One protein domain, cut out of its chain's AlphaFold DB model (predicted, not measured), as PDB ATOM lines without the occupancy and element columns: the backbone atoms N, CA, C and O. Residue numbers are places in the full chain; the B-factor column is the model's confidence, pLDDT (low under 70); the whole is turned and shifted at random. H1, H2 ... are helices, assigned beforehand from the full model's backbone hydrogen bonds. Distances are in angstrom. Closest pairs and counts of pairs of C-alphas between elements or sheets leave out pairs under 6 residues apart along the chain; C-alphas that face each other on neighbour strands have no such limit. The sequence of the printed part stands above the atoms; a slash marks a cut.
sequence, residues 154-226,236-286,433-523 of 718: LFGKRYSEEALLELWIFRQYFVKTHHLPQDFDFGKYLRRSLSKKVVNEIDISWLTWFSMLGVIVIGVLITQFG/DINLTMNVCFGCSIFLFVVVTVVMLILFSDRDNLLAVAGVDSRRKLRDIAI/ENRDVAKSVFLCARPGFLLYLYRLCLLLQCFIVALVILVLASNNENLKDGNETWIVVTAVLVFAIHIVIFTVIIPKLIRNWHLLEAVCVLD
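What this domain is: This is residues 154 to 226, 236 to 286 and 433 to 523 of the 718 residues of the protein "Hypothetical protein" of Aplanochytrium stocchinoi (UniProt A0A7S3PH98). Three long helices, H4, H7 and H9, run lengthwise as a loose up-and-down bundle, with the short H8 in the turn between H7 and H9 sticking out at one end. Near the other end H1 and H2 pack on the last part of H9, H5 is near H1, and H6 leads into H7, while H3 runs out with residues 213 to 218 standing free. The printed part has 215 residues with nine named helices, H1 to H9 in chain order, and no named strand; its class is all helix. It is loose, with a radius of gyration of the C-alphas of 22.1 A, and elongated, spanning 70 by 35 by 28 A.

Where its parts are: H4, residues 237 to 272, is 51.2 A long, beginning with C-alpha 237 at (13.888, -27.903, 53.026), and has a kink of 26 degrees near residue 266. H9, residues 485 to 520, is 49.9 A long, ends with C-alpha 520 at (-5.269, -31.424, 6.979), and has a kink of 32 degrees near residue 502. H7, residues 447 to 474, measures 40.1 A. H3 is residues 206 to 225, 28.0 A; H1 is residues 161 to 177, 24.5 A, with C-alpha 161 at (14.084, -42.753, 3.309); H2 is residues 186 to 202, 23.9 A. H6 is residues 433 to 444, H5 residues 278 to 286 and H8 residues 478 to 481.

How they stand to each other: H9 is the hub, touching three helices. It touches H7 at a shallow tilt of 11 degrees, opposite ways, the closest C-alphas being those of Val 465 and Ala 491, 7.0 A apart. H4 touches H7 with residues 241 to 255 alone, at a shallow tilt of 27 degrees, opposite ways; the closest C-alphas, of Ser 248 and Leu 460, are 6.1 A apart. H4 and H9 are close but not clearly touching. H1 touches H9 with residues 167 to 174 alone, the closest C-alphas being those of Phe 174 and Val 519, 5.6 A apart. H2 touches H9 with residues 190 to 194 alone, at a steep tilt of 49 degrees; the closest C-alphas, of Leu 190 and Ala 518, are 7.0 A apart. H3 is near H7, H5 is near H1, and H6 is near H4 and H9. In H1, H2, H3, H5, H6 and H7 every O i to N i+4 pair is within hydrogen-bond range; H4 has 30 of 32, H9 29 of 32, and H8 is too short for such a pair.

The domain as a whole: The two C-alphas farthest apart, of Pro 181 and Asp 481, are 71.5 A apart. Residues 227 to 235 are not printed, with 12.7 A between C-alphas 226 and 236, nor are residues 287 to 432, with 28.4 A between C-alphas 286 and 433. Of the links that are printed whole, none is long. The mean pLDDT of the printed part is 74.6; 82 residues are under 70, among them 236 to 249, 268 to 281 and 464 to 476.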
ATOM      1  N   LEU A 154      22.741 -35.949  17.215       55.03
ATOM      2  CA  LEU A 154      22.620 -34.496  17.277       55.03
ATOM      3  C   LEU A 154      22.829 -33.815  15.927       55.03
ATOM      4  O   LEU A 154      22.161 -32.828  15.665       55.03
ATOM      5  N   PHE A 155      23.747 -34.283  15.084       59.41
ATOM      6  CA  PHE A 155      24.172 -33.589  13.859       59.41
ATOM      7  C   PHE A 155      24.086 -34.455  12.593       59.41
ATOM      8  O   PHE A 155      24.400 -33.988  11.496       59.41
ATOM      9  N   GLY A 156      23.679 -35.720  12.705       58.91
ATOM     10  CA  GLY A 156      23.628 -36.638  11.571       58.91
ATOM     11  C   GLY A 156      22.438 -36.384  10.657       58.91
ATOM     12  O   GLY A 156      21.298 -36.250  11.082       58.91
ATOM     13  N   LYS A 157      22.722 -36.386   9.355       59.31
ATOM     14  CA  LYS A 157      21.775 -36.106   8.266       59.31
ATOM     15  C   LYS A 157      20.789 -37.233   7.931       59.31
ATOM     16  O   LYS A 157      20.115 -37.152   6.909       59.31
ATOM     17  N   ARG A 158      20.721 -38.321   8.700       62.75
ATOM     18  CA  ARG A 158      19.913 -39.477   8.282       62.75
ATOM     19  C   ARG A 158      18.464 -39.320   8.698       62.75
ATOM     20  O   ARG A 158      18.019 -39.857   9.708       62.75
ATOM     21  N   TYR A 159      17.725 -38.615   7.859       71.62
ATOM     22  CA  TYR A 159      16.300 -38.858   7.754       71.62
ATOM     23  C   TYR A 159      16.079 -40.244   7.153       71.62
ATOM     24  O   TYR A 159      16.830 -40.679   6.280       71.62
ATOM     25  N   SER A 160      15.074 -40.950   7.666       79.56
ATOM     26  CA  SER A 160      14.649 -42.213   7.069       79.56
ATOM     27  C   SER A 160      14.192 -41.944   5.637       79.56
ATOM     28  O   SER A 160      13.452 -40.986   5.412       79.56
ATOM     29  N   GLU A 161      14.595 -42.786   4.688       83.88
ATOM     30  CA  GLU A 161      14.084 -42.753   3.309       83.88
ATOM     31  C   GLU A 161      12.549 -42.844   3.280       83.88
ATOM     32  O   GLU A 161      11.899 -42.263   2.417       83.88
ATOM     33  N   GLU A 162      11.957 -43.488   4.289       82.62
ATOM     34  CA  GLU A 162      10.506 -43.542   4.499       82.62
ATOM     35  C   GLU A 162       9.903 -42.143   4.683       82.62
ATOM     36  O   GLU A 162       8.873 -41.841   4.094       82.62
ATOM     37  N   ALA A 163      10.580 -41.247   5.408       85.62
ATOM     38  CA  ALA A 163      10.087 -39.890   5.627       85.62
ATOM     39  C   ALA A 163      10.133 -39.029   4.355       85.62
ATOM     40  O   ALA A 163       9.358 -38.083   4.229       85.62
ATOM     41  N   LEU A 164      11.047 -39.331   3.422       88.31
ATOM     42  CA  LEU A 164      11.074 -38.684   2.107       88.31
ATOM     43  C   LEU A 164       9.850 -39.099   1.294       88.31
ATOM     44  O   LEU A 164       9.180 -38.250   0.712       88.31
ATOM     45  N   LEU A 165       9.550 -40.400   1.273       86.69
ATOM     46  CA  LEU A 165       8.391 -40.932   0.567       86.69
ATOM     47  C   LEU A 165       7.084 -40.380   1.157       86.69
ATOM     48  O   LEU A 165       6.251 -39.883   0.403       86.69
ATOM     49  N   GLU A 166       6.948 -40.393   2.488       85.56
ATOM     50  CA  GLU A 166       5.815 -39.798   3.213       85.56
ATOM     51  C   GLU A 166       5.588 -38.342   2.787       85.56
ATOM     52  O   GLU A 166       4.477 -37.974   2.415       85.56
ATOM     53  N   LEU A 167       6.642 -37.522   2.751       90.81
ATOM     54  CA  LEU A 167       6.549 -36.118   2.341       90.81
ATOM     55  C   LEU A 167       5.997 -35.946   0.913       90.81
ATOM     56  O   LEU A 167       5.185 -35.053   0.667       90.81
ATOM     57  N   TRP A 168       6.415 -36.797  -0.026       90.19
ATOM     58  CA  TRP A 168       5.914 -36.769  -1.404       90.19
ATOM     59  C   TRP A 168       4.456 -37.219  -1.512       90.19
ATOM     60  O   TRP A 168       3.701 -36.648  -2.298       90.19
ATOM     61  N   ILE A 169       4.043 -38.195  -0.706       87.06
ATOM     62  CA  ILE A 169       2.642 -38.622  -0.621       87.06
ATOM     63  C   ILE A 169       1.783 -37.477  -0.092       87.06
ATOM     64  O   ILE A 169       0.772 -37.140  -0.706       87.06
ATOM     65  N   PHE A 170       2.221 -36.833   0.993       89.19
ATOM     66  CA  PHE A 170       1.539 -35.671   1.556       89.19
ATOM     67  C   PHE A 170       1.410 -34.539   0.540       89.19
ATOM     68  O   PHE A 170       0.337 -33.959   0.427       89.19
ATOM     69  N   ARG A 171       2.449 -34.282  -0.268       93.19
ATOM     70  CA  ARG A 171       2.363 -33.323  -1.377       93.19
ATOM     71  C   ARG A 171       1.232 -33.667  -2.344       93.19
ATOM     72  O   ARG A 171       0.442 -32.796  -2.684       93.19
ATOM     73  N   GLN A 172       1.186 -34.907  -2.830       89.31
ATOM     74  CA  GLN A 172       0.187 -35.322  -3.821       89.31
ATOM     75  C   GLN A 172      -1.227 -35.255  -3.252       89.31
ATOM     76  O   GLN A 172      -2.140 -34.762  -3.913       89.31
ATOM     77  N   TYR A 173      -1.389 -35.715  -2.012       87.56
ATOM     78  CA  TYR A 173      -2.649 -35.619  -1.297       87.56
ATOM     79  C   TYR A 173      -3.086 -34.158  -1.157       87.56
ATOM     80  O   TYR A 173      -4.184 -33.816  -1.572       87.56
ATOM     81  N   PHE A 174      -2.205 -33.282  -0.673       92.25
ATOM     82  CA  PHE A 174      -2.484 -31.859  -0.492       92.25
ATOM     83  C   PHE A 174      -2.908 -31.168  -1.792       92.25
ATOM     84  O   PHE A 174      -3.956 -30.529  -1.848       92.25
ATOM     85  N   VAL A 175      -2.127 -31.348  -2.862       92.75
ATOM     86  CA  VAL A 175      -2.409 -30.753  -4.175       92.75
ATOM     87  C   VAL A 175      -3.764 -31.224  -4.709       92.75
ATOM     88  O   VAL A 175      -4.544 -30.412  -5.202       92.75
ATOM     89  N   LYS A 176      -4.079 -32.517  -4.565       90.06
ATOM     90  CA  LYS A 176      -5.357 -33.086  -5.007       90.06
ATOM     91  C   LYS A 176      -6.534 -32.577  -4.172       90.06
ATOM     92  O   LYS A 176      -7.550 -32.197  -4.743       90.06
ATOM     93  N   THR A 177      -6.398 -32.574  -2.848       87.69
ATOM     94  CA  THR A 177      -7.458 -32.198  -1.899       87.69
ATOM     95  C   THR A 177      -7.845 -30.729  -2.021       87.69
ATOM     96  O   THR A 177      -9.020 -30.397  -1.901       87.69
ATOM     97  N   HIS A 178      -6.880 -29.850  -2.298       90.56
ATOM     98  CA  HIS A 178      -7.117 -28.409  -2.417       90.56
ATOM     99  C   HIS A 178      -7.197 -27.914  -3.865       90.56
ATOM    100  O   HIS A 178      -7.195 -26.709  -4.094       90.56
ATOM    101  N   HIS A 179      -7.273 -28.830  -4.838       93.69
ATOM    102  CA  HIS A 179      -7.354 -28.515  -6.269       93.69
ATOM    103  C   HIS A 179      -6.261 -27.545  -6.750       93.69
ATOM    104  O   HIS A 179      -6.497 -26.691  -7.604       93.69
ATOM    105  N   LEU A 180      -5.053 -27.676  -6.198       94.75
ATOM    106  CA  LEU A 180      -3.922 -26.833  -6.564       94.75
ATOM    107  C   LEU A 180      -3.280 -27.322  -7.876       94.75
ATOM    108  O   LEU A 180      -3.388 -28.504  -8.222       94.75
ATOM    109  N   PRO A 181      -2.571 -26.445  -8.606       92.19
ATOM    110  CA  PRO A 181      -1.790 -26.846  -9.772       92.19
ATOM    111  C   PRO A 181      -0.768 -27.945  -9.437       92.19
ATOM    112  O   PRO A 181      -0.161 -27.954  -8.364       92.19
ATOM    113  N   GLN A 182      -0.532 -28.881 -10.363       89.81
ATOM    114  CA  GLN A 182       0.417 -29.984 -10.134       89.81
ATOM    115  C   GLN A 182       1.867 -29.510  -9.948       89.81
ATOM    116  O   GLN A 182       2.670 -30.214  -9.323       89.81
ATOM    117  N   ASP A 183       2.205 -28.330 -10.464       87.69
ATOM    118  CA  ASP A 183       3.488 -27.637 -10.327       87.69
ATOM    119  C   ASP A 183       3.571 -26.748  -9.073       87.69
ATOM    120  O   ASP A 183       4.580 -26.073  -8.866       87.69
ATOM    121  N   PHE A 184       2.564 -26.783  -8.192       93.56
ATOM    122  CA  PHE A 184       2.594 -26.056  -6.927       93.56
ATOM    123  C   PHE A 184       3.838 -26.422  -6.096       93.56
ATOM    124  O   PHE A 184       4.148 -27.606  -5.862       93.56
ATOM    125  N   ASP A 185       4.558 -25.393  -5.636       92.56
ATOM    126  CA  ASP A 185       5.763 -25.531  -4.813       92.56
ATOM    127  C   ASP A 185       5.390 -25.795  -3.345       92.56
ATOM    128  O   ASP A 185       5.503 -24.949  -2.454       92.56
ATOM    129  N   PHE A 186       4.952 -27.028  -3.093       94.81
ATOM    130  CA  PHE A 186       4.581 -27.500  -1.760       94.81
ATOM    131  C   PHE A 186       5.727 -27.381  -0.741       94.81
ATOM    132  O   PHE A 186       5.496 -27.097   0.433       94.81
ATOM    133  N   GLY A 187       6.980 -27.535  -1.180       93.50
ATOM    134  CA  GLY A 187       8.139 -27.362  -0.306       93.50
ATOM    135  C   GLY A 187       8.296 -25.924   0.175       93.50
ATOM    136  O   GLY A 187       8.649 -25.680   1.328       93.50
ATOM    137  N   LYS A 188       8.022 -24.940  -0.680       92.69
ATOM    138  CA  LYS A 188       7.983 -23.526  -0.291       92.69
ATOM    139  C   LYS A 188       6.820 -23.205   0.640       92.69
ATOM    140  O   LYS A 188       7.055 -22.512   1.629       92.69
ATOM    141  N   TYR A 189       5.640 -23.766   0.384       95.25
ATOM    142  CA  TYR A 189       4.480 -23.646   1.270       95.25
ATOM    143  C   TYR A 189       4.798 -24.125   2.689       95.25
ATOM    144  O   TYR A 189       4.736 -23.330   3.626       95.25
ATOM    145  N   LEU A 190       5.273 -25.367   2.838       93.94
ATOM    146  CA  LEU A 190       5.617 -25.930   4.147       93.94
ATOM    147  C   LEU A 190       6.632 -25.069   4.904       93.94
ATOM    148  O   LEU A 190       6.508 -24.866   6.108       93.94
ATOM    149  N   ARG A 191       7.639 -24.533   4.202       91.06
ATOM    150  CA  ARG A 191       8.661 -23.667   4.807       91.06
ATOM    151  C   ARG A 191       8.082 -22.354   5.318       91.06
ATOM    152  O   ARG A 191       8.479 -21.925   6.401       91.06
ATOM    153  N   ARG A 192       7.212 -21.704   4.541       91.81
ATOM    154  CA  ARG A 192       6.590 -20.428   4.922       91.81
ATOM    155  C   ARG A 192       5.607 -20.619   6.070       91.81
ATOM    156  O   ARG A 192       5.754 -19.925   7.070       91.81
ATOM    157  N   SER A 193       4.719 -21.606   5.961       92.31
ATOM    158  CA  SER A 193       3.761 -21.961   7.015       92.31
ATOM    159  C   SER A 193       4.488 -22.301   8.325       92.31
ATOM    160  O   SER A 193       4.273 -21.630   9.332       92.31
ATOM    161  N   LEU A 194       5.502 -23.183   8.293       90.38
ATOM    162  CA  LEU A 194       6.298 -23.516   9.486       90.38
ATOM    163  C   LEU A 194       7.016 -22.312  10.079       90.38
ATOM    164  O   LEU A 194       7.068 -22.172  11.296       90.38
ATOM    165  N   SER A 195       7.586 -21.445   9.243       88.94
ATOM    166  CA  SER A 195       8.293 -20.268   9.746       88.94
ATOM    167  C   SER A 195       7.332 -19.283  10.416       88.94
ATOM    168  O   SER A 195       7.669 -18.767  11.476       88.94
ATOM    169  N   LYS A 196       6.147 -19.045   9.835       88.62
ATOM    170  CA  LYS A 196       5.108 -18.183  10.423       88.62
ATOM    171  C   LYS A 196       4.597 -18.762  11.743       88.62
ATOM    172  O   LYS A 196       4.701 -18.093  12.769       88.62
ATOM    173  N   LYS A 197       4.169 -20.031  11.738       87.19
ATOM    174  CA  LYS A 197       3.655 -20.712  12.934       87.19
ATOM    175  C   LYS A 197       4.692 -20.741  14.044       87.19
ATOM    176  O   LYS A 197       4.389 -20.358  15.162       87.19
ATOM    177  N   VAL A 198       5.944 -21.092  13.742       85.12
ATOM    178  CA  VAL A 198       7.005 -21.100  14.756       85.12
ATOM    179  C   VAL A 198       7.261 -19.704  15.315       85.12
ATOM    180  O   VAL A 198       7.398 -19.592  16.525       85.12
ATOM    181  N   VAL A 199       7.305 -18.655  14.484       86.00
ATOM    182  CA  VAL A 199       7.485 -17.275  14.970       86.00
ATOM    183  C   VAL A 199       6.371 -16.884  15.937       86.00
ATOM    184  O   VAL A 199       6.691 -16.413  17.021       86.00
ATOM    185  N   ASN A 200       5.108 -17.144  15.592       84.56
ATOM    186  CA  ASN A 200       3.964 -16.871  16.470       84.56
ATOM    187  C   ASN A 200       4.035 -17.691  17.762       84.56
ATOM    188  O   ASN A 200       3.720 -17.218  18.848       84.56
ATOM    189  N   GLU A 201       4.499 -18.927  17.649       80.75
ATOM    190  CA  GLU A 201       4.602 -19.861  18.754       80.75
ATOM    191  C   GLU A 201       5.853 -19.670  19.615       80.75
ATOM    192  O   GLU A 201       5.956 -20.297  20.662       80.75
ATOM    193  N   ILE A 202       6.828 -18.843  19.225       81.56
ATOM    194  CA  ILE A 202       7.966 -18.441  20.077       81.56
ATOM    195  C   ILE A 202       7.538 -17.392  21.100       81.56
ATOM    196  O   ILE A 202       8.151 -17.263  22.160       81.56
ATOM    197  N   ASP A 203       6.416 -16.739  20.860       80.44
ATOM    198  CA  ASP A 203       5.874 -15.711  21.726       80.44
ATOM    199  C   ASP A 203       5.496 -16.318  23.063       80.44
ATOM    200  O   ASP A 203       4.747 -17.296  23.128       80.44
ATOM    201  N   ILE A 204       6.025 -15.770  24.154       76.88
ATOM    202  CA  ILE A 204       5.587 -16.177  25.486       76.88
ATOM    203  C   ILE A 204       4.149 -15.684  25.637       76.88
ATOM    204  O   ILE A 204       3.889 -14.492  25.798       76.88
ATOM    205  N   SER A 205       3.205 -16.614  25.517       81.00
ATOM    206  CA  SER A 205       1.792 -16.319  25.704       81.00
ATOM    207  C   SER A 205       1.557 -15.876  27.146       81.00
ATOM    208  O   SER A 205       2.157 -16.417  28.077       81.00
ATOM    209  N   TRP A 206       0.628 -14.941  27.352       83.50
ATOM    210  CA  TRP A 206       0.158 -14.543  28.684       83.50
ATOM    211  C   TRP A 206      -0.221 -15.744  29.553       83.50
ATOM    212  O   TRP A 206      -0.006 -15.734  30.760       83.50
ATOM    213  N   LEU A 207      -0.728 -16.809  28.931       77.81
ATOM    214  CA  LEU A 207      -1.106 -18.038  29.619       77.81
ATOM    215  C   LEU A 207       0.091 -18.723  30.297       77.81
ATOM    216  O   LEU A 207      -0.067 -19.291  31.371       77.81
ATOM    217  N   THR A 208       1.291 -18.623  29.717       75.69
ATOM    218  CA  THR A 208       2.533 -19.125  30.319       75.69
ATOM    219  C   THR A 208       2.930 -18.309  31.551       75.69
ATOM    220  O   THR A 208       3.315 -18.879  32.567       75.69
ATOM    221  N   TRP A 209       2.769 -16.984  31.506       78.88
ATOM    222  CA  TRP A 209       2.998 -16.132  32.676       78.88
ATOM    223  C   TRP A 209       1.997 -16.421  33.799       78.88
ATOM    224  O   TRP A 209       2.385 -16.571  34.955       78.88
ATOM    225  N   PHE A 210       0.711 -16.572  33.467       82.00
ATOM    226  CA  PHE A 210      -0.309 -16.940  34.451       82.00
ATOM    227  C   PHE A 210      -0.105 -18.345  35.017       82.00
ATOM    228  O   PHE A 210      -0.389 -18.559  36.193       82.00
ATOM    229  N   SER A 211       0.398 -19.298  34.228       73.06
ATOM    230  CA  SER A 211       0.686 -20.639  34.737       73.06
ATOM    231  C   SER A 211       1.892 -20.645  35.672       73.06
ATOM    232  O   SER A 211       1.804 -21.250  36.738       73.06
ATOM    233  N   MET A 212       2.959 -19.901  35.357       69.94
ATOM    234  CA  MET A 212       4.065 -19.669  36.294       69.94
ATOM    235  C   MET A 212       3.576 -19.036  37.599       69.94
ATOM    236  O   MET A 212       3.876 -19.539  38.680       69.94
ATOM    237  N   LEU A 213       2.771 -17.973  37.503       76.75
ATOM    238  CA  LEU A 213       2.185 -17.318  38.671       76.75
ATOM    239  C   LEU A 213       1.318 -18.291  39.479       76.75
ATOM    240  O   LEU A 213       1.406 -18.324  40.703       76.75
ATOM    241  N   GLY A 214       0.521 -19.122  38.805       76.88
ATOM    242  CA  GLY A 214      -0.294 -20.159  39.431       76.88
ATOM    243  C   GLY A 214       0.543 -21.173  40.213       76.88
ATOM    244  O   GLY A 214       0.196 -21.487  41.348       76.88
ATOM    245  N   VAL A 215       1.668 -21.634  39.656       71.50
ATOM    246  CA  VAL A 215       2.601 -22.542  40.350       71.50
ATOM    247  C   VAL A 215       3.181 -21.882  41.602       71.50
ATOM    248  O   VAL A 215       3.213 -22.514  42.656       71.50
ATOM    249  N   ILE A 216       3.578 -20.610  41.514       71.50
ATOM    250  CA  ILE A 216       4.098 -19.850  42.660       71.50
ATOM    251  C   ILE A 216       3.028 -19.719  43.749       71.50
ATOM    252  O   ILE A 216       3.290 -20.033  44.908       71.50
ATOM    253  N   VAL A 217       1.807 -19.314  43.385       77.31
ATOM    254  CA  VAL A 217       0.688 -19.169  44.330       77.31
ATOM    255  C   VAL A 217       0.366 -20.500  45.005       77.31
ATOM    256  O   VAL A 217       0.212 -20.538  46.221       77.31
ATOM    257  N   ILE A 218       0.312 -21.601  44.250       75.06
ATOM    258  CA  ILE A 218       0.092 -22.940  44.810       75.06
ATOM    259  C   ILE A 218       1.219 -23.313  45.778       75.06
ATOM    260  O   ILE A 218       0.932 -23.795  46.871       75.06
ATOM    261  N   GLY A 219       2.478 -23.049  45.419       68.50
ATOM    262  CA  GLY A 219       3.625 -23.264  46.303       68.50
ATOM    263  C   GLY A 219       3.479 -22.510  47.625       68.50
ATOM    264  O   GLY A 219       3.580 -23.113  48.693       68.50
ATOM    265  N   VAL A 220       3.127 -21.222  47.567       70.88
ATOM    266  CA  VAL A 220       2.872 -20.399  48.760       70.88
ATOM    267  C   VAL A 220       1.714 -20.965  49.587       70.88
ATOM    268  O   VAL A 220       1.855 -21.125  50.798       70.88
ATOM    269  N   LEU A 221       0.596 -21.338  48.960       73.00
ATOM    270  CA  LEU A 221      -0.550 -21.926  49.663       73.00
ATOM    271  C   LEU A 221      -0.180 -23.234  50.375       73.00
ATOM    272  O   LEU A 221      -0.585 -23.437  51.517       73.00
ATOM    273  N   ILE A 222       0.623 -24.099  49.749       72.69
ATOM    274  CA  ILE A 222       1.099 -25.343  50.372       72.69
ATOM    275  C   ILE A 222       1.965 -25.031  51.599       72.69
ATOM    276  O   ILE A 222       1.783 -25.656  52.642       72.69
ATOM    277  N   THR A 223       2.866 -24.046  51.502       66.31
ATOM    278  CA  THR A 223       3.720 -23.655  52.638       66.31
ATOM    279  C   THR A 223       2.932 -23.012  53.780       66.31
ATOM    280  O   THR A 223       3.218 -23.285  54.942       66.31
ATOM    281  N   GLN A 224       1.909 -22.206  53.480       74.69
ATOM    282  CA  GLN A 224       1.122 -21.515  54.504       74.69
ATOM    283  C   GLN A 224       0.084 -22.420  55.171       74.69
ATOM    284  O   GLN A 224      -0.115 -22.322  56.378       74.69
ATOM    285  N   PHE A 225      -0.575 -23.306  54.421       78.88
ATOM    286  CA  PHE A 225      -1.677 -24.138  54.922       78.88
ATOM    287  C   PHE A 225      -1.273 -25.586  55.234       78.88
ATOM    288  O   PHE A 225      -2.135 -26.417  55.527       78.88
ATOM    289  N   GLY A 226       0.023 -25.909  55.184       73.06
ATOM    290  CA  GLY A 226       0.536 -27.228  55.541       73.06
ATOM    291  C   GLY A 226       0.137 -27.626  56.977       73.06
ATOM    292  O   GLY A 226       0.332 -26.832  57.898       73.06
ATOM    293  N   ASP A 236      11.829 -29.843  56.870       60.28
ATOM    294  CA  ASP A 236      12.927 -30.097  55.976       60.28
ATOM    295  C   ASP A 236      12.752 -29.330  54.667       60.28
ATOM    296  O   ASP A 236      11.855 -29.632  53.874       60.28
ATOM    297  N   ILE A 237      13.652 -28.381  54.394       59.56
ATOM    298  CA  ILE A 237      13.888 -27.903  53.026       59.56
ATOM    299  C   ILE A 237      13.928 -29.128  52.097       59.56
ATOM    300  O   ILE A 237      13.309 -29.118  51.040       59.56
ATOM    301  N   ASN A 238      14.488 -30.246  52.571       59.06
ATOM    302  CA  ASN A 238      14.460 -31.548  51.915       59.06
ATOM    303  C   ASN A 238      13.053 -32.068  51.550       59.06
ATOM    304  O   ASN A 238      12.896 -32.620  50.470       59.06
ATOM    305  N   LEU A 239      12.011 -31.899  52.370       65.62
ATOM    306  CA  LEU A 239      10.651 -32.364  52.074       65.62
ATOM    307  C   LEU A 239       9.999 -31.499  50.996       65.62
ATOM    308  O   LEU A 239       9.457 -32.040  50.034       65.62
ATOM    309  N   THR A 240      10.089 -30.175  51.119       65.62
ATOM    310  CA  THR A 240       9.582 -29.249  50.093       65.62
ATOM    311  C   THR A 240      10.310 -29.479  48.769       65.62
ATOM    312  O   THR A 240       9.672 -29.612  47.727       65.62
ATOM    313  N   MET A 241      11.634 -29.654  48.817       62.22
ATOM    314  CA  MET A 241      12.462 -30.019  47.667       62.22
ATOM    315  C   MET A 241      12.049 -31.370  47.074       62.22
ATOM    316  O   MET A 241      11.884 -31.470  45.863       62.22
ATOM    317  N   ASN A 242      11.813 -32.395  47.898       63.88
ATOM    318  CA  ASN A 242      11.389 -33.724  47.448       63.88
ATOM    319  C   ASN A 242       9.998 -33.703  46.807       63.88
ATOM    320  O   ASN A 242       9.781 -34.384  45.806       63.88
ATOM    321  N   VAL A 243       9.064 -32.908  47.336       67.56
ATOM    322  CA  VAL A 243       7.731 -32.725  46.742       67.56
ATOM    323  C   VAL A 243       7.844 -31.978  45.416       67.56
ATOM    324  O   VAL A 243       7.311 -32.441  44.411       67.56
ATOM    325  N   CYS A 244       8.597 -30.878  45.368       66.00
ATOM    326  CA  CYS A 244       8.861 -30.133  44.140       66.00
ATOM    327  C   CYS A 244       9.531 -31.009  43.072       66.00
ATOM    328  O   CYS A 244       9.104 -31.018  41.915       66.00
ATOM    329  N   PHE A 245      10.532 -31.799  43.456       64.69
ATOM    330  CA  PHE A 245      11.224 -32.743  42.585       64.69
ATOM    331  C   PHE A 245      10.290 -33.865  42.115       64.69
ATOM    332  O   PHE A 245      10.225 -34.152  40.920       64.69
ATOM    333  N   GLY A 246       9.490 -34.436  43.020       68.31
ATOM    334  CA  GLY A 246       8.500 -35.468  42.718       68.31
ATOM    335  C   GLY A 246       7.411 -34.986  41.757       68.31
ATOM    336  O   GLY A 246       7.139 -35.650  40.758       68.31
ATOM    337  N   CYS A 247       6.839 -33.802  41.991       65.50
ATOM    338  CA  CYS A 247       5.882 -33.166  41.081       65.50
ATOM    339  C   CYS A 247       6.509 -32.880  39.716       65.50
ATOM    340  O   CYS A 247       5.860 -33.070  38.685       65.50
ATOM    341  N   SER A 248       7.778 -32.471  39.698       65.94
ATOM    342  CA  SER A 248       8.481 -32.170  38.457       65.94
ATOM    343  C   SER A 248       8.758 -33.424  37.623       65.94
ATOM    344  O   SER A 248       8.512 -33.433  36.416       65.94
ATOM    345  N   ILE A 249       9.183 -34.517  38.267       65.94
ATOM    346  CA  ILE A 249       9.318 -35.832  37.627       65.94
ATOM    347  C   ILE A 249       7.959 -36.337  37.146       65.94
ATOM    348  O   ILE A 249       7.857 -36.818  36.022       65.94
ATOM    349  N   PHE A 250       6.909 -36.222  37.962       70.69
ATOM    350  CA  PHE A 250       5.571 -36.673  37.591       70.69
ATOM    351  C   PHE A 250       5.060 -35.949  36.343       70.69
ATOM    352  O   PHE A 250       4.671 -36.597  35.376       70.69
ATOM    353  N   LEU A 251       5.128 -34.617  36.321       66.62
ATOM    354  CA  LEU A 251       4.763 -33.816  35.152       66.62
ATOM    355  C   LEU A 251       5.621 -34.167  33.931       66.62
ATOM    356  O   LEU A 251       5.092 -34.271  32.826       66.62
ATOM    357  N   PHE A 252       6.921 -34.415  34.115       66.69
ATOM    358  CA  PHE A 252       7.786 -34.887  33.038       66.69
ATOM    359  C   PHE A 252       7.337 -36.244  32.477       66.69
ATOM    360  O   PHE A 252       7.256 -36.406  31.258       66.69
ATOM    361  N   VAL A 253       7.011 -37.210  33.341       72.50
ATOM    362  CA  VAL A 253       6.502 -38.525  32.928       72.50
ATOM    363  C   VAL A 253       5.170 -38.368  32.209       72.50
ATOM    364  O   VAL A 253       5.018 -38.917  31.124       72.50
ATOM    365  N   VAL A 254       4.238 -37.582  32.752       73.44
ATOM    366  CA  VAL A 254       2.932 -37.330  32.129       73.44
ATOM    367  C   VAL A 254       3.109 -36.738  30.739       73.44
ATOM    368  O   VAL A 254       2.550 -37.272  29.788       73.44
ATOM    369  N   VAL A 255       3.921 -35.692  30.577       69.31
ATOM    370  CA  VAL A 255       4.127 -35.097  29.253       69.31
ATOM    371  C   VAL A 255       4.866 -36.050  28.325       69.31
ATOM    372  O   VAL A 255       4.503 -36.148  27.158       69.31
ATOM    373  N   THR A 256       5.845 -36.811  28.812       67.44
ATOM    374  CA  THR A 256       6.520 -37.826  27.994       67.44
ATOM    375  C   THR A 256       5.537 -38.897  27.526       67.44
ATOM    376  O   THR A 256       5.546 -39.254  26.353       67.44
ATOM    377  N   VAL A 257       4.646 -39.369  28.401       74.69
ATOM    378  CA  VAL A 257       3.593 -40.333  28.065       74.69
ATOM    379  C   VAL A 257       2.601 -39.730  27.076       74.69
ATOM    380  O   VAL A 257       2.314 -40.367  26.071       74.69
ATOM    381  N   VAL A 258       2.133 -38.497  27.288       74.25
ATOM    382  CA  VAL A 258       1.259 -37.787  26.339       74.25
ATOM    383  C   VAL A 258       1.942 -37.660  24.980       74.25
ATOM    384  O   VAL A 258       1.341 -37.978  23.961       74.25
ATOM    385  N   MET A 259       3.220 -37.282  24.947       67.69
ATOM    386  CA  MET A 259       3.996 -37.224  23.711       67.69
ATOM    387  C   MET A 259       4.092 -38.599  23.046       67.69
ATOM    388  O   MET A 259       3.897 -38.694  21.840       67.69
ATOM    389  N   LEU A 260       4.356 -39.667  23.803       71.06
ATOM    390  CA  LEU A 260       4.412 -41.035  23.283       71.06
ATOM    391  C   LEU A 260       3.056 -41.512  22.747       71.06
ATOM    392  O   LEU A 260       3.024 -42.157  21.703       71.06
ATOM    393  N   ILE A 261       1.952 -41.163  23.409       76.25
ATOM    394  CA  ILE A 261       0.592 -41.443  22.935       76.25
ATOM    395  C   ILE A 261       0.349 -40.706  21.616       76.25
ATOM    396  O   ILE A 261      -0.043 -41.330  20.638       76.25
ATOM    397  N   LEU A 262       0.695 -39.421  21.537       68.31
ATOM    398  CA  LEU A 262       0.575 -38.641  20.302       68.31
ATOM    399  C   LEU A 262       1.480 -39.176  19.181       68.31
ATOM    400  O   LEU A 262       1.136 -39.095  18.003       68.31
ATOM    401  N   PHE A 263       2.624 -39.771  19.527       66.50
ATOM    402  CA  PHE A 263       3.452 -40.514  18.577       66.50
ATOM    403  C   PHE A 263       2.792 -41.807  18.108       66.50
ATOM    404  O   PHE A 263       2.881 -42.115  16.921       66.50
ATOM    405  N   SER A 264       2.149 -42.546  19.012       72.31
ATOM    406  CA  SER A 264       1.393 -43.754  18.677       72.31
ATOM    407  C   SER A 264       0.231 -43.424  17.740       72.31
ATOM    408  O   SER A 264       0.010 -44.125  16.754       72.31
ATOM    409  N   ASP A 265      -0.449 -42.303  17.978       69.25
ATOM    410  CA  ASP A 265      -1.567 -41.850  17.151       69.25
ATOM    411  C   ASP A 265      -1.152 -41.362  15.770       69.25
ATOM    412  O   ASP A 265      -1.982 -41.329  14.867       69.25
ATOM    413  N   ARG A 266       0.127 -41.055  15.538       68.19
ATOM    414  CA  ARG A 266       0.617 -40.743  14.190       68.19
ATOM    415  C   ARG A 266       0.343 -41.888  13.218       68.19
ATOM    416  O   ARG A 266      -0.045 -41.640  12.079       68.19
ATOM    417  N   ASP A 267       0.575 -43.123  13.649       71.12
ATOM    418  CA  ASP A 267       0.380 -44.285  12.786       71.12
ATOM    419  C   ASP A 267      -1.127 -44.527  12.550       71.12
ATOM    420  O   ASP A 267      -1.519 -44.839  11.426       71.12
ATOM    421  N   ASN A 268      -1.975 -44.228  13.545       68.06
ATOM    422  CA  ASN A 268      -3.437 -44.205  13.397       68.06
ATOM    423  C   ASN A 268      -3.914 -43.080  12.457       68.06
ATOM    424  O   ASN A 268      -4.822 -43.273  11.657       68.06
ATOM    425  N   LEU A 269      -3.293 -41.902  12.500       62.94
ATOM    426  CA  LEU A 269      -3.608 -40.773  11.618       62.94
ATOM    427  C   LEU A 269      -3.208 -41.049  10.168       62.94
ATOM    428  O   LEU A 269      -3.943 -40.692   9.248       62.94
ATOM    429  N   LEU A 270      -2.074 -41.721   9.955       66.44
ATOM    430  CA  LEU A 270      -1.697 -42.223   8.633       66.44
ATOM    431  C   LEU A 270      -2.708 -43.268   8.140       66.44
ATOM    432  O   LEU A 270      -3.120 -43.208   6.983       66.44
ATOM    433  N   ALA A 271      -3.177 -44.164   9.010       68.88
ATOM    434  CA  ALA A 271      -4.256 -45.092   8.674       68.88
ATOM    435  C   ALA A 271      -5.542 -44.357   8.243       68.88
ATOM    436  O   ALA A 271      -6.066 -44.612   7.157       68.88
ATOM    437  N   VAL A 272      -5.990 -43.363   9.025       63.53
ATOM    438  CA  VAL A 272      -7.196 -42.552   8.749       63.53
ATOM    439  C   VAL A 272      -7.078 -41.726   7.467       63.53
ATOM    440  O   VAL A 272      -8.062 -41.564   6.749       63.53
ATOM    441  N   ALA A 273      -5.879 -41.265   7.101       60.94
ATOM    442  CA  ALA A 273      -5.639 -40.605   5.815       60.94
ATOM    443  C   ALA A 273      -5.821 -41.543   4.596       60.94
ATOM    444  O   ALA A 273      -5.528 -41.156   3.463       60.94
ATOM    445  N   GLY A 274      -6.270 -42.789   4.804       61.34
ATOM    446  CA  GLY A 274      -6.391 -43.822   3.777       61.34
ATOM    447  C   GLY A 274      -5.041 -44.426   3.391       61.34
ATOM    448  O   GLY A 274      -4.946 -45.206   2.441       61.34
ATOM    449  N   VAL A 275      -3.987 -44.092   4.138       62.97
ATOM    450  CA  VAL A 275      -2.606 -44.539   3.932       62.97
ATOM    451  C   VAL A 275      -2.354 -45.806   4.765       62.97
ATOM    452  O   VAL A 275      -1.314 -46.018   5.378       62.97
ATOM    453  N   ASP A 276      -3.333 -46.705   4.757       60.19
ATOM    454  CA  ASP A 276      -3.451 -47.802   5.724       60.19
ATOM    455  C   ASP A 276      -2.474 -48.971   5.478       60.19
ATOM    456  O   ASP A 276      -2.484 -50.008   6.134       60.19
ATOM    457  N   SER A 277      -1.582 -48.843   4.491       57.88
ATOM    458  CA  SER A 277      -0.483 -49.786   4.340       57.88
ATOM    459  C   SER A 277       0.672 -49.182   3.562       57.88
ATOM    460  O   SER A 277       0.507 -48.696   2.442       57.88
ATOM    461  N   ARG A 278       1.889 -49.344   4.093       66.06
ATOM    462  CA  ARG A 278       3.146 -49.108   3.358       66.06
ATOM    463  C   ARG A 278       3.164 -49.813   1.991       66.06
ATOM    464  O   ARG A 278       3.856 -49.357   1.087       66.06
ATOM    465  N   ARG A 279       2.399 -50.906   1.832       68.06
ATOM    466  CA  ARG A 279       2.196 -51.591   0.546       68.06
ATOM    467  C   ARG A 279       1.324 -50.777  -0.409       68.06
ATOM    468  O   ARG A 279       1.787 -50.475  -1.495       68.06
ATOM    469  N   LYS A 280       0.155 -50.298   0.034       69.50
ATOM    470  CA  LYS A 280      -0.721 -49.433  -0.780       69.50
ATOM    471  C   LYS A 280      -0.004 -48.168  -1.248       69.50
ATOM    472  O   LYS A 280      -0.177 -47.756  -2.385       69.50
ATOM    473  N   LEU A 281       0.846 -47.576  -0.408       65.44
ATOM    474  CA  LEU A 281       1.674 -46.434  -0.808       65.44
ATOM    475  C   LEU A 281       2.667 -46.767  -1.913       65.44
ATOM    476  O   LEU A 281       2.847 -45.973  -2.834       65.44
ATOM    477  N   ARG A 282       3.314 -47.930  -1.814       70.69
ATOM    478  CA  ARG A 282       4.186 -48.429  -2.872       70.69
ATOM    479  C   ARG A 282       3.383 -48.621  -4.153       70.69
ATOM    480  O   ARG A 282       3.832 -48.174  -5.198       70.69
ATOM    481  N   ASP A 283       2.198 -49.208  -4.061       79.25
ATOM    482  CA  ASP A 283       1.355 -49.485  -5.222       79.25
ATOM    483  C   ASP A 283       0.864 -48.187  -5.879       79.25
ATOM    484  O   ASP A 283       0.976 -48.040  -7.093       79.25
ATOM    485  N   ILE A 284       0.440 -47.190  -5.091       71.75
ATOM    486  CA  ILE A 284       0.075 -45.851  -5.580       71.75
ATOM    487  C   ILE A 284       1.283 -45.166  -6.224       71.75
ATOM    488  O   ILE A 284       1.163 -44.591  -7.303       71.75
ATOM    489  N   ALA A 285       2.461 -45.235  -5.600       69.25
ATOM    490  CA  ALA A 285       3.672 -44.638  -6.150       69.25
ATOM    491  C   ALA A 285       4.108 -45.314  -7.461       69.25
ATOM    492  O   ALA A 285       4.495 -44.625  -8.407       69.25
ATOM    493  N   ILE A 286       4.005 -46.645  -7.544       76.25
ATOM    494  CA  ILE A 286       4.251 -47.419  -8.765       76.25
ATOM    495  C   ILE A 286       3.230 -47.039  -9.838       76.25
ATOM    496  O   ILE A 286       3.621 -46.775 -10.972       76.25
ATOM    497  N   GLU A 433     -17.129 -38.231   6.916       67.06
ATOM    498  CA  GLU A 433     -16.945 -38.924   8.199       67.06
ATOM    499  C   GLU A 433     -15.484 -38.868   8.677       67.06
ATOM    500  O   GLU A 433     -15.206 -38.456   9.805       67.06
ATOM    501  N   ASN A 434     -14.525 -39.139   7.784       61.22
ATOM    502  CA  ASN A 434     -13.099 -39.021   8.101       61.22
ATOM    503  C   ASN A 434     -12.690 -37.579   8.431       61.22
ATOM    504  O   ASN A 434     -11.791 -37.362   9.242       61.22
ATOM    505  N   ARG A 435     -13.355 -36.574   7.846       65.75
ATOM    506  CA  ARG A 435     -13.096 -35.156   8.136       65.75
ATOM    507  C   ARG A 435     -13.569 -34.768   9.536       65.75
ATOM    508  O   ARG A 435     -12.901 -33.964  10.183       65.75
ATOM    509  N   ASP A 436     -14.667 -35.338  10.019       71.38
ATOM    510  CA  ASP A 436     -15.181 -35.063  11.365       71.38
ATOM    511  C   ASP A 436     -14.379 -35.804  12.452       71.38
ATOM    512  O   ASP A 436     -14.086 -35.229  13.507       71.38
ATOM    513  N   VAL A 437     -13.903 -37.022  12.166       65.00
ATOM    514  CA  VAL A 437     -12.939 -37.737  13.026       65.00
ATOM    515  C   VAL A 437     -11.593 -37.011  13.061       65.00
ATOM    516  O   VAL A 437     -11.046 -36.778  14.137       65.00
ATOM    517  N   ALA A 438     -11.081 -36.561  11.911       62.09
ATOM    518  CA  ALA A 438      -9.862 -35.761  11.872       62.09
ATOM    519  C   ALA A 438     -10.032 -34.472  12.686       62.09
ATOM    520  O   ALA A 438      -9.197 -34.176  13.533       62.09
ATOM    521  N   LYS A 439     -11.138 -33.736  12.517       67.19
ATOM    522  CA  LYS A 439     -11.403 -32.514  13.292       67.19
ATOM    523  C   LYS A 439     -11.407 -32.752  14.801       67.19
ATOM    524  O   LYS A 439     -10.846 -31.927  15.517       67.19
ATOM    525  N   SER A 440     -12.010 -33.837  15.291       66.31
ATOM    526  CA  SER A 440     -12.055 -34.116  16.734       66.31
ATOM    527  C   SER A 440     -10.674 -34.469  17.303       66.31
ATOM    528  O   SER A 440     -10.296 -33.941  18.349       66.31
ATOM    529  N   VAL A 441      -9.872 -35.250  16.572       63.31
ATOM    530  CA  VAL A 441      -8.476 -35.550  16.937       63.31
ATOM    531  C   VAL A 441      -7.606 -34.285  16.888       63.31
ATOM    532  O   VAL A 441      -6.829 -34.022  17.806       63.31
ATOM    533  N   PHE A 442      -7.781 -33.442  15.868       63.38
ATOM    534  CA  PHE A 442      -7.040 -32.188  15.711       63.38
ATOM    535  C   PHE A 442      -7.403 -31.123  16.752       63.38
ATOM    536  O   PHE A 442      -6.533 -30.358  17.172       63.38
ATOM    537  N   LEU A 443      -8.662 -31.074  17.199       61.12
ATOM    538  CA  LEU A 443      -9.108 -30.169  18.263       61.12
ATOM    539  C   LEU A 443      -8.423 -30.478  19.601       61.12
ATOM    540  O   LEU A 443      -8.086 -29.546  20.328       61.12
ATOM    541  N   CYS A 444      -8.160 -31.754  19.897       55.47
ATOM    542  CA  CYS A 444      -7.449 -32.165  21.112       55.47
ATOM    543  C   CYS A 444      -5.932 -31.937  21.055       55.47
ATOM    544  O   CYS A 444      -5.293 -31.843  22.101       55.47
ATOM    545  N   ALA A 445      -5.344 -31.827  19.865       61.69
ATOM    546  CA  ALA A 445      -3.895 -31.814  19.701       61.69
ATOM    547  C   ALA A 445      -3.404 -30.604  18.899       61.69
ATOM    548  O   ALA A 445      -2.546 -30.721  18.035       61.69
ATOM    549  N   ARG A 446      -3.913 -29.398  19.169       70.19
ATOM    550  CA  ARG A 446      -3.368 -28.208  18.499       70.19
ATOM    551  C   ARG A 446      -1.835 -28.136  18.679       70.19
ATOM    552  O   ARG A 446      -1.353 -28.308  19.798       70.19
ATOM    553  N   PRO A 447      -1.059 -27.846  17.622       63.84
ATOM    554  CA  PRO A 447       0.403 -27.762  17.693       63.84
ATOM    555  C   PRO A 447       0.881 -26.786  18.762       63.84
ATOM    556  O   PRO A 447       1.846 -27.076  19.465       63.84
ATOM    557  N   GLY A 448       0.159 -25.676  18.936       70.81
ATOM    558  CA  GLY A 448       0.427 -24.718  20.002       70.81
ATOM    559  C   GLY A 448       0.258 -25.309  21.399       70.81
ATOM    560  O   GLY A 448       1.038 -25.004  22.293       70.81
ATOM    561  N   PHE A 449      -0.680 -26.241  21.601       75.44
ATOM    562  CA  PHE A 449      -0.807 -26.960  22.872       75.44
ATOM    563  C   PHE A 449       0.383 -27.893  23.116       75.44
ATOM    564  O   PHE A 449       0.922 -27.935  24.219       75.44
ATOM    565  N   LEU A 450       0.848 -28.595  22.081       70.81
ATOM    566  CA  LEU A 450       2.043 -29.433  22.178       70.81
ATOM    567  C   LEU A 450       3.300 -28.620  22.467       70.81
ATOM    568  O   LEU A 450       4.108 -29.005  23.313       70.81
ATOM    569  N   LEU A 451       3.462 -27.486  21.786       71.56
ATOM    570  CA  LEU A 451       4.585 -26.597  22.035       71.56
ATOM    571  C   LEU A 451       4.484 -25.936  23.415       71.56
ATOM    572  O   LEU A 451       5.499 -25.770  24.089       71.56
ATOM    573  N   TYR A 452       3.273 -25.623  23.874       75.75
ATOM    574  CA  TYR A 452       3.007 -25.149  25.229       75.75
ATOM    575  C   TYR A 452       3.391 -26.190  26.287       75.75
ATOM    576  O   TYR A 452       4.140 -25.870  27.208       75.75
ATOM    577  N   LEU A 453       2.953 -27.446  26.144       73.94
ATOM    578  CA  LEU A 453       3.362 -28.536  27.037       73.94
ATOM    579  C   LEU A 453       4.881 -28.719  27.030       73.94
ATOM    580  O   LEU A 453       5.497 -28.889  28.078       73.94
ATOM    581  N   TYR A 454       5.497 -28.621  25.855       73.12
ATOM    582  CA  TYR A 454       6.945 -28.652  25.707       73.12
ATOM    583  C   TYR A 454       7.646 -27.513  26.468       73.12
ATOM    584  O   TYR A 454       8.619 -27.769  27.178       73.12
ATOM    585  N   ARG A 455       7.145 -26.274  26.374       73.94
ATOM    586  CA  ARG A 455       7.643 -25.122  27.147       73.94
ATOM    587  C   ARG A 455       7.524 -25.361  28.643       73.94
ATOM    588  O   ARG A 455       8.487 -25.136  29.367       73.94
ATOM    589  N   LEU A 456       6.366 -25.840  29.088       73.38
ATOM    590  CA  LEU A 456       6.125 -26.144  30.492       73.38
ATOM    591  C   LEU A 456       7.112 -27.201  30.999       73.38
ATOM    592  O   LEU A 456       7.679 -27.046  32.076       73.38
ATOM    593  N   CYS A 457       7.383 -28.235  30.202       71.88
ATOM    594  CA  CYS A 457       8.389 -29.237  30.535       71.88
ATOM    595  C   CYS A 457       9.796 -28.671  30.637       71.88
ATOM    596  O   CYS A 457      10.497 -28.997  31.588       71.88
ATOM    597  N   LEU A 458      10.219 -27.845  29.683       69.88
ATOM    598  CA  LEU A 458      11.557 -27.257  29.720       69.88
ATOM    599  C   LEU A 458      11.755 -26.342  30.919       69.88
ATOM    600  O   LEU A 458      12.764 -26.450  31.607       69.88
ATOM    601  N   LEU A 459      10.771 -25.494  31.207       70.94
ATOM    602  CA  LEU A 459      10.767 -24.689  32.420       70.94
ATOM    603  C   LEU A 459      10.927 -25.537  33.671       70.94
ATOM    604  O   LEU A 459      11.765 -25.258  34.523       70.94
ATOM    605  N   LEU A 460      10.119 -26.587  33.762       70.81
ATOM    606  CA  LEU A 460      10.113 -27.487  34.896       70.81
ATOM    607  C   LEU A 460      11.440 -28.243  35.031       70.81
ATOM    608  O   LEU A 460      11.892 -28.521  36.135       70.81
ATOM    609  N   GLN A 461      12.108 -28.541  33.921       69.62
ATOM    610  CA  GLN A 461      13.435 -29.152  33.923       69.62
ATOM    611  C   GLN A 461      14.502 -28.182  34.393       69.62
ATOM    612  O   GLN A 461      15.355 -28.559  35.186       69.62
ATOM    613  N   CYS A 462      14.467 -26.938  33.929       68.88
ATOM    614  CA  CYS A 462      15.409 -25.929  34.390       68.88
ATOM    615  C   CYS A 462      15.179 -25.595  35.858       68.88
ATOM    616  O   CYS A 462      16.150 -25.415  36.586       68.88
ATOM    617  N   PHE A 463      13.929 -25.660  36.317       71.06
ATOM    618  CA  PHE A 463      13.595 -25.669  37.732       71.06
ATOM    619  C   PHE A 463      14.250 -26.848  38.464       71.06
ATOM    620  O   PHE A 463      14.980 -26.613  39.420       71.06
ATOM    621  N   ILE A 464      14.086 -28.092  37.990       69.25
ATOM    622  CA  ILE A 464      14.738 -29.268  38.596       69.25
ATOM    623  C   ILE A 464      16.262 -29.110  38.631       69.25
ATOM    624  O   ILE A 464      16.880 -29.384  39.652       69.25
ATOM    625  N   VAL A 465      16.884 -28.696  37.526       69.31
ATOM    626  CA  VAL A 465      18.344 -28.577  37.426       69.31
ATOM    627  C   VAL A 465      18.859 -27.486  38.359       69.31
ATOM    628  O   VAL A 465      19.821 -27.728  39.080       69.31
ATOM    629  N   ALA A 466      18.210 -26.320  38.390       68.00
ATOM    630  CA  ALA A 466      18.556 -25.245  39.316       68.00
ATOM    631  C   ALA A 466      18.421 -25.706  40.771       68.00
ATOM    632  O   ALA A 466      19.317 -25.476  41.577       68.00
ATOM    633  N   LEU A 467      17.337 -26.418  41.077       68.19
ATOM    634  CA  LEU A 467      17.059 -26.961  42.398       68.19
ATOM    635  C   LEU A 467      18.113 -27.992  42.813       68.19
ATOM    636  O   LEU A 467      18.632 -27.920  43.920       68.19
ATOM    637  N   VAL A 468      18.511 -28.890  41.910       68.81
ATOM    638  CA  VAL A 468      19.613 -29.831  42.151       68.81
ATOM    639  C   VAL A 468      20.926 -29.091  42.390       68.81
ATOM    640  O   VAL A 468      21.633 -29.424  43.334       68.81
ATOM    641  N   ILE A 469      21.267 -28.094  41.568       68.69
ATOM    642  CA  ILE A 469      22.492 -27.301  41.756       68.69
ATOM    643  C   ILE A 469      22.475 -26.620  43.126       68.69
ATOM    644  O   ILE A 469      23.489 -26.630  43.817       68.69
ATOM    645  N   LEU A 470      21.326 -26.081  43.535       65.81
ATOM    646  CA  LEU A 470      21.160 -25.448  44.837       65.81
ATOM    647  C   LEU A 470      21.355 -26.442  45.986       65.81
ATOM    648  O   LEU A 470      22.077 -26.143  46.931       65.81
ATOM    649  N   VAL A 471      20.757 -27.633  45.885       67.62
ATOM    650  CA  VAL A 471      20.935 -28.712  46.872       67.62
ATOM    651  C   VAL A 471      22.408 -29.096  46.976       67.62
ATOM    652  O   VAL A 471      22.948 -29.160  48.076       67.62
ATOM    653  N   LEU A 472      23.084 -29.282  45.839       68.38
ATOM    654  CA  LEU A 472      24.506 -29.626  45.809       68.38
ATOM    655  C   LEU A 472      25.387 -28.515  46.393       68.38
ATOM    656  O   LEU A 472      26.371 -28.806  47.066       68.38
ATOM    657  N   ALA A 473      25.038 -27.249  46.157       67.94
ATOM    658  CA  ALA A 473      25.748 -26.110  46.729       67.94
ATOM    659  C   ALA A 473      25.524 -25.998  48.246       67.94
ATOM    660  O   ALA A 473      26.469 -25.711  48.978       67.94
ATOM    661  N   SER A 474      24.302 -26.265  48.715       67.50
ATOM    662  CA  SER A 474      23.932 -26.209  50.133       67.50
ATOM    663  C   SER A 474      24.535 -27.355  50.952       67.50
ATOM    664  O   SER A 474      24.901 -27.144  52.104       67.50
ATOM    665  N   ASN A 475      24.668 -28.556  50.379       66.31
ATOM    666  CA  ASN A 475      25.168 -29.748  51.083       66.31
ATOM    667  C   ASN A 475      26.673 -29.997  50.915       66.31
ATOM    668  O   ASN A 475      27.165 -31.090  51.203       66.31
ATOM    669  N   ASN A 476      27.441 -28.992  50.493       67.19
ATOM    670  CA  ASN A 476      28.859 -29.158  50.163       67.19
ATOM    671  C   ASN A 476      29.717 -29.682  51.342       67.19
ATOM    672  O   ASN A 476      30.758 -30.302  51.123       67.19
ATOM    673  N   GLU A 477      29.273 -29.500  52.593       73.00
ATOM    674  CA  GLU A 477      29.937 -30.075  53.774       73.00
ATOM    675  C   GLU A 477      29.586 -31.557  54.028       73.00
ATOM    676  O   GLU A 477      30.460 -32.320  54.445       73.00
ATOM    677  N   ASN A 478      28.361 -31.990  53.702       61.28
ATOM    678  CA  ASN A 478      27.869 -33.365  53.906       61.28
ATOM    679  C   ASN A 478      28.143 -34.304  52.716       61.28
ATOM    680  O   ASN A 478      28.112 -35.527  52.859       61.28
ATOM    681  N   LEU A 479      28.501 -33.756  51.551       61.69
ATOM    682  CA  LEU A 479      28.879 -34.510  50.346       61.69
ATOM    683  C   LEU A 479      30.058 -35.483  50.554       61.69
ATOM    684  O   LEU A 479      30.270 -36.382  49.737       61.69
ATOM    685  N   LYS A 480      30.815 -35.348  51.652       67.38
ATOM    686  CA  LYS A 480      31.920 -36.253  52.004       67.38
ATOM    687  C   LYS A 480      31.475 -37.676  52.354       67.38
ATOM    688  O   LYS A 480      32.276 -38.591  52.178       67.38
ATOM    689  N   ASP A 481      30.220 -37.886  52.749       74.56
ATOM    690  CA  ASP A 481      29.744 -39.195  53.225       74.56
ATOM    691  C   ASP A 481      29.266 -40.136  52.098       74.56
ATOM    692  O   ASP A 481      28.717 -41.209  52.349       74.56
ATOM    693  N   GLY A 482      29.485 -39.777  50.826       69.31
ATOM    694  CA  GLY A 482      29.326 -40.662  49.661       69.31
ATOM    695  C   GLY A 482      27.883 -40.978  49.236       69.31
ATOM    696  O   GLY A 482      27.656 -41.326  48.073       69.31
ATOM    697  N   ASN A 483      26.897 -40.792  50.117       68.12
ATOM    698  CA  ASN A 483      25.484 -41.073  49.833       68.12
ATOM    699  C   ASN A 483      24.847 -40.105  48.813       68.12
ATOM    700  O   ASN A 483      23.895 -40.479  48.129       68.12
ATOM    701  N   GLU A 484      25.392 -38.899  48.634       69.25
ATOM    702  CA  GLU A 484      24.821 -37.881  47.733       69.25
ATOM    703  C   GLU A 484      25.221 -38.043  46.255       69.25
ATOM    704  O   GLU A 484      24.644 -37.406  45.369       69.25
ATOM    705  N   THR A 485      26.142 -38.964  45.948       73.44
ATOM    706  CA  THR A 485      26.575 -39.266  44.569       73.44
ATOM    707  C   THR A 485      25.391 -39.643  43.666       73.44
ATOM    708  O   THR A 485      25.363 -39.300  42.482       73.44
ATOM    709  N   TRP A 486      24.368 -40.295  44.225       76.00
ATOM    710  CA  TRP A 486      23.169 -40.698  43.489       76.00
ATOM    711  C   TRP A 486      22.332 -39.514  42.996       76.00
ATOM    712  O   TRP A 486      21.738 -39.617  41.921       76.00
ATOM    713  N   ILE A 487      22.312 -38.387  43.715       71.81
ATOM    714  CA  ILE A 487      21.562 -37.185  43.314       71.81
ATOM    715  C   ILE A 487      22.200 -36.584  42.060       71.81
ATOM    716  O   ILE A 487      21.512 -36.343  41.066       71.81
ATOM    717  N   VAL A 488      23.529 -36.437  42.064       72.44
ATOM    718  CA  VAL A 488      24.293 -35.944  40.907       72.44
ATOM    719  C   VAL A 488      24.106 -36.867  39.703       72.44
ATOM    720  O   VAL A 488      23.778 -36.405  38.611       72.44
ATOM    721  N   VAL A 489      24.263 -38.182  39.894       78.19
ATOM    722  CA  VAL A 489      24.101 -39.172  38.816       78.19
ATOM    723  C   VAL A 489      22.685 -39.139  38.243       78.19
ATOM    724  O   VAL A 489      22.519 -39.149  37.022       78.19
ATOM    725  N   THR A 490      21.664 -39.041  39.098       74.12
ATOM    726  CA  THR A 490      20.263 -38.947  38.669       74.12
ATOM    727  C   THR A 490      20.028 -37.679  37.857       74.12
ATOM    728  O   THR A 490      19.460 -37.750  36.770       74.12
ATOM    729  N   ALA A 491      20.523 -36.529  38.315       71.38
ATOM    730  CA  ALA A 491      20.379 -35.270  37.595       71.38
ATOM    731  C   ALA A 491      21.077 -35.288  36.227       71.38
ATOM    732  O   ALA A 491      20.498 -34.847  35.233       71.38
ATOM    733  N   VAL A 492      22.280 -35.864  36.145       75.56
ATOM    734  CA  VAL A 492      23.009 -36.036  34.879       75.56
ATOM    735  C   VAL A 492      22.262 -36.976  33.929       75.56
ATOM    736  O   VAL A 492      22.142 -36.669  32.742       75.56
ATOM    737  N   LEU A 493      21.723 -38.096  34.423       78.00
ATOM    738  CA  LEU A 493      20.929 -39.030  33.615       78.00
ATOM    739  C   LEU A 493      19.649 -38.381  33.090       78.00
ATOM    740  O   LEU A 493      19.347 -38.498  31.901       78.00
ATOM    741  N   VAL A 494      18.931 -37.658  33.955       73.62
ATOM    742  CA  VAL A 494      17.757 -36.872  33.572       73.62
ATOM    743  C   VAL A 494      18.162 -35.898  32.472       73.62
ATOM    744  O   VAL A 494      17.590 -35.945  31.387       73.62
ATOM    745  N   PHE A 495      19.202 -35.090  32.671       73.12
ATOM    746  CA  PHE A 495      19.679 -34.140  31.665       73.12
ATOM    747  C   PHE A 495      20.073 -34.808  30.331       73.12
ATOM    748  O   PHE A 495      19.725 -34.315  29.256       73.12
ATOM    749  N   ALA A 496      20.725 -35.972  30.364       74.62
ATOM    750  CA  ALA A 496      21.093 -36.720  29.163       74.62
ATOM    751  C   ALA A 496      19.866 -37.230  28.384       74.62
ATOM    752  O   ALA A 496      19.806 -37.076  27.160       74.62
ATOM    753  N   ILE A 497      18.866 -37.788  29.076       75.25
ATOM    754  CA  ILE A 497      17.591 -38.205  28.466       75.25
ATOM    755  C   ILE A 497      16.919 -37.005  27.794       75.25
ATOM    756  O   ILE A 497      16.436 -37.117  26.667       75.25
ATOM    757  N   HIS A 498      16.963 -35.836  28.428       73.38
ATOM    758  CA  HIS A 498      16.409 -34.607  27.874       73.38
ATOM    759  C   HIS A 498      17.112 -34.153  26.606       73.38
ATOM    760  O   HIS A 498      16.436 -33.835  25.630       73.38
ATOM    761  N   ILE A 499      18.445 -34.189  26.570       72.69
ATOM    762  CA  ILE A 499      19.194 -33.910  25.341       72.69
ATOM    763  C   ILE A 499      18.730 -34.848  24.222       72.69
ATOM    764  O   ILE A 499      18.505 -34.396  23.099       72.69
ATOM    765  N   VAL A 500      18.533 -36.140  24.502       76.31
ATOM    766  CA  VAL A 500      18.052 -37.105  23.501       76.31
ATOM    767  C   VAL A 500      16.626 -36.781  23.045       76.31
ATOM    768  O   VAL A 500      16.379 -36.701  21.839       76.31
ATOM    769  N   ILE A 501      15.694 -36.539  23.969       75.19
ATOM    770  CA  ILE A 501      14.316 -36.143  23.640       75.19
ATOM    771  C   ILE A 501      14.337 -34.883  22.766       75.19
ATOM    772  O   ILE A 501      13.755 -34.862  21.678       75.19
ATOM    773  N   PHE A 502      15.078 -33.865  23.198       70.88
ATOM    774  CA  PHE A 502      15.152 -32.567  22.547       70.88
ATOM    775  C   PHE A 502      15.747 -32.644  21.141       70.88
ATOM    776  O   PHE A 502      15.305 -31.951  20.227       70.88
ATOM    777  N   THR A 503      16.733 -33.509  20.936       67.44
ATOM    778  CA  THR A 503      17.510 -33.494  19.692       67.44
ATOM    779  C   THR A 503      17.068 -34.539  18.685       67.44
ATOM    780  O   THR A 503      17.369 -34.403  17.498       67.44
ATOM    781  N   VAL A 504      16.309 -35.541  19.130       74.12
ATOM    782  CA  VAL A 504      15.844 -36.651  18.290       74.12
ATOM    783  C   VAL A 504      14.343 -36.675  18.150       74.12
ATOM    784  O   VAL A 504      13.834 -36.791  17.036       74.12
ATOM    785  N   ILE A 505      13.641 -36.625  19.278       78.75
ATOM    786  CA  ILE A 505      12.211 -36.904  19.333       78.75
ATOM    787  C   ILE A 505      11.445 -35.655  18.911       78.75
ATOM    788  O   ILE A 505      10.659 -35.709  17.967       78.75
ATOM    789  N   ILE A 506      11.751 -34.512  19.518       74.81
ATOM    790  CA  ILE A 506      11.053 -33.250  19.250       74.81
ATOM    791  C   ILE A 506      11.160 -32.804  17.783       74.81
ATOM    792  O   ILE A 506      10.125 -32.486  17.202       74.81
ATOM    793  N   PRO A 507      12.325 -32.848  17.105       75.38
ATOM    794  CA  PRO A 507      12.412 -32.476  15.692       75.38
ATOM    795  C   PRO A 507      11.546 -33.356  14.796       75.38
ATOM    796  O   PRO A 507      10.952 -32.874  13.833       75.38
ATOM    797  N   LYS A 508      11.470 -34.656  15.113       78.31
ATOM    798  CA  LYS A 508      10.604 -35.596  14.399       78.31
ATOM    799  C   LYS A 508       9.136 -35.290  14.668       78.31
ATOM    800  O   LYS A 508       8.360 -35.322  13.718       78.31
ATOM    801  N   LEU A 509       8.779 -34.976  15.915       78.88
ATOM    802  CA  LEU A 509       7.414 -34.625  16.295       78.88
ATOM    803  C   LEU A 509       6.970 -33.344  15.595       78.88
ATOM    804  O   LEU A 509       5.997 -33.387  14.858       78.88
ATOM    805  N   ILE A 510       7.723 -32.249  15.746       79.38
ATOM    806  CA  ILE A 510       7.420 -30.952  15.127       79.38
ATOM    807  C   ILE A 510       7.261 -31.118  13.618       79.38
ATOM    808  O   ILE A 510       6.285 -30.646  13.050       79.38
ATOM    809  N   ARG A 511       8.176 -31.840  12.962       84.50
ATOM    810  CA  ARG A 511       8.081 -32.095  11.522       84.50
ATOM    811  C   ARG A 511       6.810 -32.855  11.155       84.50
ATOM    812  O   ARG A 511       6.124 -32.443  10.231       84.50
ATOM    813  N   ASN A 512       6.552 -33.990  11.803       83.06
ATOM    814  CA  ASN A 512       5.428 -34.854  11.443       83.06
ATOM    815  C   ASN A 512       4.096 -34.166  11.751       83.06
ATOM    816  O   ASN A 512       3.193 -34.203  10.927       83.06
ATOM    817  N   TRP A 513       4.012 -33.514  12.909       83.00
ATOM    818  CA  TRP A 513       2.832 -32.794  13.356       83.00
ATOM    819  C   TRP A 513       2.527 -31.611  12.447       83.00
ATOM    820  O   TRP A 513       1.423 -31.502  11.938       83.00
ATOM    821  N   HIS A 514       3.525 -30.771  12.174       83.75
ATOM    822  CA  HIS A 514       3.338 -29.626  11.294       83.75
ATOM    823  C   HIS A 514       3.027 -30.056   9.859       83.75
ATOM    824  O   HIS A 514       2.244 -29.410   9.176       83.75
ATOM    825  N   LEU A 515       3.649 -31.131   9.367       85.88
ATOM    826  CA  LEU A 515       3.326 -31.664   8.046       85.88
ATOM    827  C   LEU A 515       1.865 -32.113   7.982       85.88
ATOM    828  O   LEU A 515       1.186 -31.826   7.006       85.88
ATOM    829  N   LEU A 516       1.393 -32.792   9.024       84.25
ATOM    830  CA  LEU A 516       0.020 -33.263   9.119       84.25
ATOM    831  C   LEU A 516      -0.965 -32.092   9.247       84.25
ATOM    832  O   LEU A 516      -1.946 -32.032   8.516       84.25
ATOM    833  N   GLU A 517      -0.680 -31.132  10.123       84.94
ATOM    834  CA  GLU A 517      -1.479 -29.920  10.297       84.94
ATOM    835  C   GLU A 517      -1.568 -29.118   8.999       84.94
ATOM    836  O   GLU A 517      -2.671 -28.876   8.524       84.94
ATOM    837  N   ALA A 518      -0.430 -28.790   8.382       86.12
ATOM    838  CA  ALA A 518      -0.384 -28.002   7.152       86.12
ATOM    839  C   ALA A 518      -1.095 -28.680   5.972       86.12
ATOM    840  O   ALA A 518      -1.393 -28.012   4.983       86.12
ATOM    841  N   VAL A 519      -1.324 -29.997   6.043       85.94
ATOM    842  CA  VAL A 519      -2.039 -30.759   5.016       85.94
ATOM    843  C   VAL A 519      -3.526 -30.912   5.329       85.94
ATOM    844  O   VAL A 519      -4.342 -30.883   4.413       85.94
ATOM    845  N   CYS A 520      -3.892 -31.115   6.592       83.50
ATOM    846  CA  CYS A 520      -5.269 -31.424   6.979       83.50
ATOM    847  C   CYS A 520      -6.079 -30.189   7.383       83.50
ATOM    848  O   CYS A 520      -7.306 -30.200   7.265       83.50
ATOM    849  N   VAL A 521      -5.421 -29.147   7.890       85.19
ATOM    850  CA  VAL A 521      -6.058 -27.952   8.444       85.19
ATOM    851  C   VAL A 521      -5.440 -26.730   7.781       85.19
ATOM    852  O   VAL A 521      -4.362 -26.290   8.163       85.19
ATOM    853  N   LEU A 522      -6.140 -26.184   6.785       89.19
ATOM    854  CA  LEU A 522      -5.823 -24.869   6.235       89.19
ATOM    855  C   LEU A 522      -6.492 -23.801   7.091       89.19
ATOM    856  O   LEU A 522      -7.724 -23.711   7.127       89.19
ATOM    857  N   ASP A 523      -5.683 -23.009   7.780       89.56
ATOM    858  CA  ASP A 523      -6.129 -21.760   8.382       89.56
ATOM    859  C   ASP A 523      -6.082 -20.608   7.353       89.56
ATOM    860  O   ASP A 523      -5.689 -20.779   6.196       89.56
TER     861      ASP A 523